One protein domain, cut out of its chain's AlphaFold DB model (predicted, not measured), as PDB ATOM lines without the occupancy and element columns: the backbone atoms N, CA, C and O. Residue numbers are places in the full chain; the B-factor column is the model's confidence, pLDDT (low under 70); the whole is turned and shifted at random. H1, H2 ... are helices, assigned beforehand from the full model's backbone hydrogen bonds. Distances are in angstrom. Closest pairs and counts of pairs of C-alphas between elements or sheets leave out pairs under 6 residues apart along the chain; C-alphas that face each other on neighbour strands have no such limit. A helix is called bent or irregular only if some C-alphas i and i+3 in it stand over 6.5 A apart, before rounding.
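This is residues 279 to 357 of the 375 residues of an uncharacterized protein of Bacillus thuringiensis serovar thuringiensis str. IS5056 (UniProt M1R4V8). Look for a rounded, four-sided ball of helices: H3 and H5 run side by side along one side, H4 lies across from them, and H2 and H6 stand at the two ends. Short H1 packs on residues 314 to 318 of H4. The printed part has 79 residues with six named helices, H1 to H6 in order, and no named strand: the class is all helix. It is compact, with a radius of gyration of the C-alphas of 11.9 A and spans of 30 by 25 by 22 A.

Find C-alpha 313 at (59.853, 80.370, 88.429); from there H4 runs through residue 325, 19.9 A. It is only just irregular: C-alphas 322 and 325 are 6.52 A apart. H6, residues 343 to 355, spans 18.5 A and ends at (54.706, 75.981, 94.523). H5 holds residues 331 to 341, 15.2 A, and H3 residues 299 to 308, 14.4 A. H2 is residues 291 to 297, 9.7 A; H1, residues 279 to 282, 6.4 A, begins at (69.698, 89.301, 79.321).

Start at H4: its residues 313 to 317 touch residues 349 to 353 of H6, about perpendicular at 78 degrees, with C-alphas 316 and 349 closest at 6.3 A. H4 touches H1 with residues 314 to 318 alone; C-alphas 315 and 281 are closest, 6.1 A. H3 and H5 touch at a shallow tilt of 30 degrees, the same way, closest at C-alphas 299 and 331, 4.8 A. H3 and H6 are apart. In H2, H3, H5 and H6 every O i to N i+4 pair is within hydrogen-bond range, in H4 8 of 9; H1 is too short for one, and its one O i to N i+3 pair is not within range.

The farthest C-alphas, Asn 297 and Lys 355, are 31.6 A apart. The printed part has no cut and no long link, and no printed residue is under 70 in pLDDT.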
ATOM      1  N   LYS A 279      68.563  88.460  78.911       95.00
ATOM      2  CA  LYS A 279      69.698  89.301  79.321       95.00
ATOM      3  C   LYS A 279      69.753  89.589  80.814       95.00
ATOM      4  O   LYS A 279      70.859  89.677  81.344       95.00
ATOM      5  N   ILE A 280      68.611  89.791  81.466       95.44
ATOM      6  CA  ILE A 280      68.551  90.205  82.874       95.44
ATOM      7  C   ILE A 280      68.517  88.991  83.797       95.44
ATOM      8  O   ILE A 280      69.227  88.994  84.797       95.44
ATOM      9  N   PHE A 281      67.700  87.984  83.480       96.00
ATOM     10  CA  PHE A 281      67.423  86.888  84.404       96.00
ATOM     11  C   PHE A 281      68.101  85.585  83.975       96.00
ATOM     12  O   PHE A 281      68.871  85.035  84.754       96.00
ATOM     13  N   GLU A 282      67.906  85.105  82.740       95.62
ATOM     14  CA  GLU A 282      68.498  83.811  82.338       95.62
ATOM     15  C   GLU A 282      70.027  83.835  82.285       95.62
ATOM     16  O   GLU A 282      70.692  82.828  82.529       95.62
ATOM     17  N   SER A 283      70.607  84.998  81.986       94.12
ATOM     18  CA  SER A 283      72.055  85.175  81.963       94.12
ATOM     19  C   SER A 283      72.709  84.985  83.336       94.12
ATOM     20  O   SER A 283      73.935  84.851  83.393       94.12
ATOM     21  N   GLY A 284      71.940  85.009  84.431       94.06
ATOM     22  CA  GLY A 284      72.442  84.978  85.805       94.06
ATOM     23  C   GLY A 284      73.256  86.218  86.187       94.06
ATOM     24  O   GLY A 284      74.076  86.166  87.104       94.06
ATOM     25  N   VAL A 285      73.156  87.317  85.426       95.94
ATOM     26  CA  VAL A 285      74.013  88.503  85.611       95.94
ATOM     27  C   VAL A 285      73.786  89.188  86.959       95.94
ATOM     28  O   VAL A 285      74.716  89.806  87.483       95.94
ATOM     29  N   LEU A 286      72.591  89.060  87.546       95.81
ATOM     30  CA  LEU A 286      72.265  89.664  88.838       95.81
ATOM     31  C   LEU A 286      73.032  88.991  89.983       95.81
ATOM     32  O   LEU A 286      73.524  89.688  90.871       95.81
ATOM     33  N   ASN A 287      73.202  87.669  89.934       95.81
ATOM     34  CA  ASN A 287      73.839  86.883  90.999       95.81
ATOM     35  C   ASN A 287      75.350  86.633  90.799       95.81
ATOM     36  O   ASN A 287      75.988  85.934  91.583       95.81
ATOM     37  N   ARG A 288      75.967  87.231  89.770       94.25
ATOM     38  CA  ARG A 288      77.419  87.147  89.507       94.25
ATOM     39  C   ARG A 288      78.189  88.334  90.092       94.25
ATOM     40  O   ARG A 288      77.623  89.352  90.488       94.25
ATOM     41  N   ASN A 289      79.523  88.240  90.084       92.19
ATOM     42  CA  ASN A 289      80.400  89.363  90.431       92.19
ATOM     43  C   ASN A 289      80.051  90.606  89.593       92.19
ATOM     44  O   ASN A 289      80.076  90.564  88.365       92.19
ATOM     45  N   GLY A 290      79.738  91.716  90.268       93.50
ATOM     46  CA  GLY A 290      79.290  92.960  89.632       93.50
ATOM     47  C   GLY A 290      77.771  93.088  89.456       93.50
ATOM     48  O   GLY A 290      77.306  94.157  89.055       93.50
ATOM     49  N   GLY A 291      76.989  92.071  89.823       95.56
ATOM     50  CA  GLY A 291      75.533  92.062  89.676       95.56
ATOM     51  C   GLY A 291      74.817  93.200  90.408       95.56
ATOM     52  O   GLY A 291      73.877  93.777  89.873       95.56
ATOM     53  N   TYR A 292      75.314  93.636  91.572       96.38
ATOM     54  CA  TYR A 292      74.743  94.787  92.296       96.38
ATOM     55  C   TYR A 292      74.910  96.097  91.516       96.38
ATOM     56  O   TYR A 292      74.001  96.925  91.481       96.38
ATOM     57  N   SER A 293      76.063  96.283  90.863       96.12
ATOM     58  CA  SER A 293      76.304  97.432  89.983       96.12
ATOM     59  C   SER A 293      75.414  97.346  88.744       96.12
ATOM     60  O   SER A 293      74.754  98.321  88.389       96.12
ATOM     61  N   TYR A 294      75.311  96.157  88.139       96.06
ATOM     62  CA  TYR A 294      74.424  95.923  87.002       96.06
ATOM     63  C   TYR A 294      72.964  96.256  87.332       96.06
ATOM     64  O   TYR A 294      72.327  96.986  86.573       96.06
ATOM     65  N   ALA A 295      72.452  95.756  88.458       96.56
ATOM     66  CA  ALA A 295      71.073  95.958  88.882       96.56
ATOM     67  C   ALA A 295      70.759  97.436  89.110       96.56
ATOM     68  O   ALA A 295      69.732  97.918  88.646       96.56
ATOM     69  N   ASN A 296      71.666  98.170  89.759       95.81
ATOM     70  CA  ASN A 296      71.501  99.605  89.967       95.81
ATOM     71  C   ASN A 296      71.553 100.383  88.646       95.81
ATOM     72  O   ASN A 296      70.648 101.161  88.369       95.81
ATOM     73  N   ASN A 297      72.525 100.099  87.774       94.38
ATOM     74  CA  ASN A 297      72.637 100.766  86.471       94.38
ATOM     75  C   ASN A 297      71.473 100.443  85.515       94.38
ATOM     76  O   ASN A 297      71.235 101.178  84.560       94.38
ATOM     77  N   ASN A 298      70.760  99.334  85.739       95.19
ATOM     78  CA  ASN A 298      69.626  98.900  84.922       95.19
ATOM     79  C   ASN A 298      68.305  98.902  85.705       95.19
ATOM     80  O   ASN A 298      67.348  98.267  85.263       95.19
ATOM     81  N   ALA A 299      68.211  99.619  86.830       95.81
ATOM     82  CA  ALA A 299      67.057  99.547  87.725       95.81
ATOM     83  C   ALA A 299      65.739  99.838  86.988       95.81
ATOM     84  O   ALA A 299      64.812  99.031  87.027       95.81
ATOM     85  N   ASN A 300      65.690 100.924  86.211       94.62
ATOM     86  CA  ASN A 300      64.516 101.292  85.413       94.62
ATOM     87  C   ASN A 300      64.138 100.227  84.371       94.62
ATOM     88  O   ASN A 300      62.957  99.968  84.156       94.62
ATOM     89  N   LYS A 301      65.129  99.564  83.768       95.50
ATOM     90  CA  LYS A 301      64.929  98.490  82.785       95.50
ATOM     91  C   LYS A 301      64.375  97.220  83.429       95.50
ATOM     92  O   LYS A 301      63.446  96.619  82.892       95.50
ATOM     93  N   ILE A 302      64.898  96.846  84.596       96.62
ATOM     94  CA  ILE A 302      64.389  95.715  85.385       96.62
ATOM     95  C   ILE A 302      62.954  96.008  85.835       96.62
ATOM     96  O   ILE A 302      62.061  95.189  85.628       96.62
ATOM     97  N   MET A 303      62.700  97.206  86.370       96.44
ATOM     98  CA  MET A 303      61.357  97.618  86.782       96.44
ATOM     99  C   MET A 303      60.372  97.648  85.612       96.44
ATOM    100  O   MET A 303      59.230  97.225  85.768       96.44
ATOM    101  N   TYR A 304      60.801  98.116  84.439       96.50
ATOM    102  CA  TYR A 304      59.981  98.105  83.231       96.50
ATOM    103  C   TYR A 304      59.563  96.684  82.835       96.50
ATOM    104  O   TYR A 304      58.399  96.465  82.500       96.50
ATOM    105  N   TYR A 305      60.472  95.706  82.928       96.88
ATOM    106  CA  TYR A 305      60.135  94.300  82.705       96.88
ATOM    107  C   TYR A 305      59.088  93.799  83.712       96.88
ATOM    108  O   TYR A 305      58.047  93.282  83.311       96.88
ATOM    109  N   LEU A 306      59.332  93.997  85.012       96.56
ATOM    110  CA  LEU A 306      58.478  93.471  86.088       96.56
ATOM    111  C   LEU A 306      57.069  94.082  86.122       96.56
ATOM    112  O   LEU A 306      56.154  93.474  86.674       96.56
ATOM    113  N   LYS A 307      56.894  95.281  85.559       95.12
ATOM    114  CA  LYS A 307      55.589  95.949  85.435       95.12
ATOM    115  C   LYS A 307      54.758  95.448  84.259       95.12
ATOM    116  O   LYS A 307      53.539  95.551  84.296       95.12
ATOM    117  N   ASN A 308      55.406  94.925  83.220       95.06
ATOM    118  CA  ASN A 308      54.765  94.656  81.930       95.06
ATOM    119  C   ASN A 308      54.772  93.177  81.524       95.06
ATOM    120  O   ASN A 308      54.177  92.809  80.501       95.06
ATOM    121  N   ASN A 309      55.430  92.320  82.306       93.19
ATOM    122  CA  ASN A 309      55.469  90.888  82.066       93.19
ATOM    123  C   ASN A 309      55.164  90.078  83.329       93.19
ATOM    124  O   ASN A 309      55.438  90.510  84.448       93.19
ATOM    125  N   SER A 310      54.603  88.887  83.131       90.81
ATOM    126  CA  SER A 310      54.282  87.975  84.226       90.81
ATOM    127  C   SER A 310      55.543  87.379  84.847       90.81
ATOM    128  O   SER A 310      56.545  87.149  84.167       90.81
ATOM    129  N   LEU A 311      55.461  87.092  86.145       94.00
ATOM    130  CA  LEU A 311      56.480  86.326  86.849       94.00
ATOM    131  C   LEU A 311      56.419  84.849  86.455       94.00
ATOM    132  O   LEU A 311      55.341  84.288  86.258       94.00
ATOM    133  N   ASP A 312      57.589  84.227  86.402       94.19
ATOM    134  CA  ASP A 312      57.771  82.785  86.291       94.19
ATOM    135  C   ASP A 312      58.763  82.306  87.364       94.19
ATOM    136  O   ASP A 312      59.342  83.105  88.107       94.19
ATOM    137  N   THR A 313      58.952  80.989  87.451       96.50
ATOM    138  CA  THR A 313      59.853  80.370  88.429       96.50
ATOM    139  C   THR A 313      61.283  80.903  88.330       96.50
ATOM    140  O   THR A 313      61.898  81.157  89.362       96.50
ATOM    141  N   LEU A 314      61.801  81.116  87.117       96.38
ATOM    142  CA  LEU A 314      63.177  81.561  86.898       96.38
ATOM    143  C   LEU A 314      63.380  82.984  87.427       96.38
ATOM    144  O   LEU A 314      64.339  83.247  88.149       96.38
ATOM    145  N   ILE A 315      62.451  83.892  87.123       96.81
ATOM    146  CA  ILE A 315      62.512  85.285  87.587       96.81
ATOM    147  C   ILE A 315      62.421  85.341  89.115       96.81
ATOM    148  O   ILE A 315      63.147  86.104  89.754       96.81
ATOM    149  N   VAL A 316      61.538  84.530  89.706       97.25
ATOM    150  CA  VAL A 316      61.369  84.448  91.163       97.25
ATOM    151  C   VAL A 316      62.641  83.931  91.834       97.25
ATOM    152  O   VAL A 316      63.074  84.526  92.819       97.25
ATOM    153  N   GLN A 317      63.269  82.881  91.299       96.69
ATOM    154  CA  GLN A 317      64.538  82.351  91.812       96.69
ATOM    155  C   GLN A 317      65.650  83.398  91.755       96.69
ATOM    156  O   GLN A 317      66.250  83.704  92.787       96.69
ATOM    157  N   GLU A 318      65.861  83.994  90.579       97.25
ATOM    158  CA  GLU A 318      66.949  84.946  90.346       97.25
ATOM    159  C   GLU A 318      66.828  86.171  91.265       97.25
ATOM    160  O   GLU A 318      67.802  86.575  91.905       97.25
ATOM    161  N   LEU A 319      65.620  86.739  91.398       97.38
ATOM    162  CA  LEU A 319      65.374  87.864  92.303       97.38
ATOM    163  C   LEU A 319      65.494  87.460  93.775       97.38
ATOM    164  O   LEU A 319      66.057  88.213  94.571       97.38
ATOM    165  N   ASN A 320      64.962  86.299  94.163       97.31
ATOM    166  CA  ASN A 320      65.011  85.854  95.552       97.31
ATOM    167  C   ASN A 320      66.455  85.692  96.039       97.31
ATOM    168  O   ASN A 320      66.780  86.185  97.121       97.31
ATOM    169  N   GLU A 321      67.305  85.062  95.225       96.56
ATOM    170  CA  GLU A 321      68.739  84.913  95.487       96.56
ATOM    171  C   GLU A 321      69.440  86.276  95.552       96.56
ATOM    172  O   GLU A 321      70.134  86.578  96.527       96.56
ATOM    173  N   PHE A 322      69.161  87.152  94.585       96.88
ATOM    174  CA  PHE A 322      69.772  88.476  94.502       96.88
ATOM    175  C   PHE A 322      69.536  89.310  95.768       96.88
ATOM    176  O   PHE A 322      70.460  89.892  96.352       96.88
ATOM    177  N   PHE A 323      68.296  89.310  96.262       97.06
ATOM    178  CA  PHE A 323      67.912  90.021  97.478       97.06
ATOM    179  C   PHE A 323      68.306  89.295  98.777       97.06
ATOM    180  O   PHE A 323      67.961  89.776  99.857       97.06
ATOM    181  N   ILE A 324      69.080  88.201  98.755       95.19
ATOM    182  CA  ILE A 324      69.691  87.660  99.987       95.19
ATOM    183  C   ILE A 324      70.707  88.659 100.549       95.19
ATOM    184  O   ILE A 324      70.641  88.975 101.739       95.19
ATOM    185  N   GLY A 325      71.592  89.194  99.704       91.50
ATOM    186  CA  GLY A 325      72.650  90.130 100.113       91.50
ATOM    187  C   GLY A 325      72.431  91.582  99.674       91.50
ATOM    188  O   GLY A 325      73.019  92.492 100.259       91.50
ATOM    189  N   PHE A 326      71.567  91.832  98.685       94.75
ATOM    190  CA  PHE A 326      71.347  93.179  98.162       94.75
ATOM    191  C   PHE A 326      70.509  94.040  99.124       94.75
ATOM    192  O   PHE A 326      69.397  93.664  99.512       94.75
ATOM    193  N   ARG A 327      71.056  95.185  99.557       91.50
ATOM    194  CA  ARG A 327      70.463  96.050 100.604       91.50
ATOM    195  C   ARG A 327      70.531  97.556 100.319       91.50
ATOM    196  O   ARG A 327      70.052  98.337 101.131       91.50
ATOM    197  N   PHE A 328      71.159  97.979  99.222       89.75
ATOM    198  CA  PHE A 328      71.421  99.392  98.933       89.75
ATOM    199  C   PHE A 328      71.514  99.659  97.423       89.75
ATOM    200  O   PHE A 328      71.718  98.740  96.635       89.75
ATOM    201  N   GLY A 329      71.421 100.934  97.036       92.62
ATOM    202  CA  GLY A 329      71.432 101.387  95.641       92.62
ATOM    203  C   GLY A 329      70.029 101.643  95.089       92.62
ATOM    204  O   GLY A 329      69.048 101.331  95.750       92.62
ATOM    205  N   GLU A 330      69.936 102.244  93.903       93.56
ATOM    206  CA  GLU A 330      68.692 102.733  93.288       93.56
ATOM    207  C   GLU A 330      67.623 101.649  93.085       93.56
ATOM    208  O   GLU A 330      66.434 101.903  93.290       93.56
ATOM    209  N   PHE A 331      68.023 100.419  92.748       96.62
ATOM    210  CA  PHE A 331      67.062  99.344  92.493       96.62
ATOM    211  C   PHE A 331      66.317  98.896  93.762       96.62
ATOM    212  O   PHE A 331      65.136  98.558  93.703       96.62
ATOM    213  N   TYR A 332      66.972  98.940  94.927       96.75
ATOM    214  CA  TYR A 332      66.393  98.476  96.191       96.75
ATOM    215  C   TYR A 332      65.125  99.255  96.612       96.75
ATOM    216  O   TYR A 332      64.071  98.627  96.750       96.75
ATOM    217  N   PRO A 333      65.145 100.598  96.768       96.19
ATOM    218  CA  PRO A 333      63.959 101.366  97.134       96.19
ATOM    219  C   PRO A 333      62.895 101.365  96.029       96.19
ATOM    220  O   PRO A 333      61.706 101.410  96.345       96.19
ATOM    221  N   LEU A 334      63.281 101.267  94.746       96.19
ATOM    222  CA  LEU A 334      62.323 101.109  93.644       96.19
ATOM    223  C   LEU A 334      61.520  99.814  93.786       96.19
ATOM    224  O   LEU A 334      60.294  99.834  93.659       96.19
ATOM    225  N   MET A 335      62.196  98.710  94.105       96.75
ATOM    226  CA  MET A 335      61.550  97.420  94.319       96.75
ATOM    227  C   MET A 335      60.668  97.419  95.575       96.75
ATOM    228  O   MET A 335      59.537  96.938  95.524       96.75
ATOM    229  N   GLN A 336      61.135  98.009  96.684       95.00
ATOM    230  CA  GLN A 336      60.325  98.153  97.904       95.00
ATOM    231  C   GLN A 336      59.039  98.934  97.639       95.00
ATOM    232  O   GLN A 336      57.950  98.500  98.018       95.00
ATOM    233  N   LYS A 337      59.164 100.079  96.958       96.06
ATOM    234  CA  LYS A 337      58.015 100.894  96.572       96.06
ATOM    235  C   LYS A 337      57.061 100.100  95.682       96.06
ATOM    236  O   LYS A 337      55.863 100.109  95.929       96.06
ATOM    237  N   TYR A 338      57.581  99.369  94.698       96.00
ATOM    238  CA  TYR A 338      56.748  98.577  93.798       96.00
ATOM    239  C   TYR A 338      55.969  97.468  94.513       96.00
ATOM    240  O   TYR A 338      54.776  97.322  94.266       96.00
ATOM    241  N   ILE A 339      56.605  96.742  95.437       94.88
ATOM    242  CA  ILE A 339      55.941  95.730  96.274       94.88
ATOM    243  C   ILE A 339      54.813  96.357  97.100       94.88
ATOM    244  O   ILE A 339      53.720  95.798  97.169       94.88
ATOM    245  N   LYS A 340      55.068  97.525  97.701       93.69
ATOM    246  CA  LYS A 340      54.080  98.247  98.508       93.69
ATOM    247  C   LYS A 340      52.895  98.733  97.671       93.69
ATOM    248  O   LYS A 340      51.750  98.581  98.090       93.69
ATOM    249  N   ASP A 341      53.175  99.300  96.503       94.31
ATOM    250  CA  ASP A 341      52.161  99.884  95.622       94.31
ATOM    251  C   ASP A 341      51.399  98.803  94.827       94.31
ATOM    252  O   ASP A 341      50.296  99.053  94.345       94.31
ATOM    253  N   THR A 342      51.957  97.589  94.705       92.88
ATOM    254  CA  THR A 342      51.404  96.490  93.891       92.88
ATOM    255  C   THR A 342      51.295  95.182  94.694       92.88
ATOM    256  O   THR A 342      52.074  94.252  94.472       92.88
ATOM    257  N   PRO A 343      50.296  95.032  95.589       91.25
ATOM    258  CA  PRO A 343      50.139  93.824  96.414       91.25
ATOM    259  C   PRO A 343      50.020  92.524  95.601       91.25
ATOM    260  O   PRO A 343      50.520  91.476  96.002       91.25
ATOM    261  N   ASN A 344      49.416  92.593  94.411       92.94
ATOM    262  CA  ASN A 344      49.290  91.439  93.516       92.94
ATOM    263  C   ASN A 344      50.651  90.886  93.075       92.94
ATOM    264  O   ASN A 344      50.793  89.673  92.938       92.94
ATOM    265  N   PHE A 345      51.651  91.754  92.889       94.75
ATOM    266  CA  PHE A 345      52.995  91.336  92.501       94.75
ATOM    267  C   PHE A 345      53.614  90.433  93.572       94.75
ATOM    268  O   PHE A 345      54.067  89.331  93.268       94.75
ATOM    269  N   ILE A 346      53.608  90.880  94.833       95.12
ATOM    270  CA  ILE A 346      54.247  90.135  95.922       95.12
ATOM    271  C   ILE A 346      53.476  88.861  96.272       95.12
ATOM    272  O   ILE A 346      54.093  87.840  96.570       95.12
ATOM    273  N   ASN A 347      52.146  88.882  96.166       94.38
ATOM    274  CA  ASN A 347      51.327  87.687  96.358       94.38
ATOM    275  C   ASN A 347      51.655  86.620  95.309       94.38
ATOM    276  O   ASN A 347      51.928  85.478  95.673       94.38
ATOM    277  N   LEU A 348      51.725  87.004  94.030       95.25
ATOM    278  CA  LEU A 348      52.110  86.094  92.951       95.25
ATOM    279  C   LEU A 348      53.542  85.570  93.135       95.25
ATOM    280  O   LEU A 348      53.795  84.382  92.949       95.25
ATOM    281  N   PHE A 349      54.475  86.436  93.541       96.69
ATOM    282  CA  PHE A 349      55.858  86.047  93.821       96.69
ATOM    283  C   PHE A 349      55.929  84.953  94.899       96.69
ATOM    284  O   PHE A 349      56.589  83.930  94.713       96.69
ATOM    285  N   ARG A 350      55.213  85.145  96.014       96.06
ATOM    286  CA  ARG A 350      55.148  84.184  97.128       96.06
ATOM    287  C   ARG A 350      54.443  82.889  96.734       96.06
ATOM    288  O   ARG A 350      54.894  81.816  97.126       96.06
ATOM    289  N   GLU A 351      53.376  82.975  95.942       96.31
ATOM    290  CA  GLU A 351      52.659  81.807  95.427       96.31
ATOM    291  C   GLU A 351      53.571  80.932  94.557       96.31
ATOM    292  O   GLU A 351      53.654  79.722  94.770       96.31
ATOM    293  N   ILE A 352      54.292  81.536  93.605       96.56
ATOM    294  CA  ILE A 352      55.245  80.818  92.748       96.56
ATOM    295  C   ILE A 352      56.360  80.202  93.600       96.56
ATOM    296  O   ILE A 352      56.680  79.030  93.413       96.56
ATOM    297  N   ALA A 353      56.906  80.951  94.562       96.12
ATOM    298  CA  ALA A 353      57.940  80.444  95.460       96.12
ATOM    299  C   ALA A 353      57.464  79.224  96.263       96.12
ATOM    300  O   ALA A 353      58.166  78.215  96.312       96.12
ATOM    301  N   SER A 354      56.249  79.274  96.819       95.25
ATOM    302  CA  SER A 354      55.666  78.157  97.569       95.25
ATOM    303  C   SER A 354      55.402  76.930  96.698       95.25
ATOM    304  O   SER A 354      55.599  75.817  97.167       95.25
ATOM    305  N   LYS A 355      54.956  77.104  95.447       95.56
ATOM    306  CA  LYS A 355      54.706  75.981  94.523       95.56
ATOM    307  C   LYS A 355      55.982  75.271  94.067       95.56
ATOM    308  O   LYS A 355      55.889  74.181  93.516       95.56
ATOM    309  N   GLN A 356      57.133  75.921  94.209       94.25
ATOM    310  CA  GLN A 356      58.428  75.452  93.711       94.25
ATOM    311  C   GLN A 356      59.425  75.194  94.851       94.25
ATOM    312  O   GLN A 356      60.622  75.090  94.597       94.25
ATOM    313  N   ASP A 357      58.942  75.141  96.099       94.38
ATOM    314  CA  ASP A 357      59.743  74.926  97.311       94.38
ATOM    315  C   ASP A 357      60.930  75.906  97.467       94.38
ATOM    316  O   ASP A 357      61.977  75.589  98.037       94.38
TER     317      ASP A 357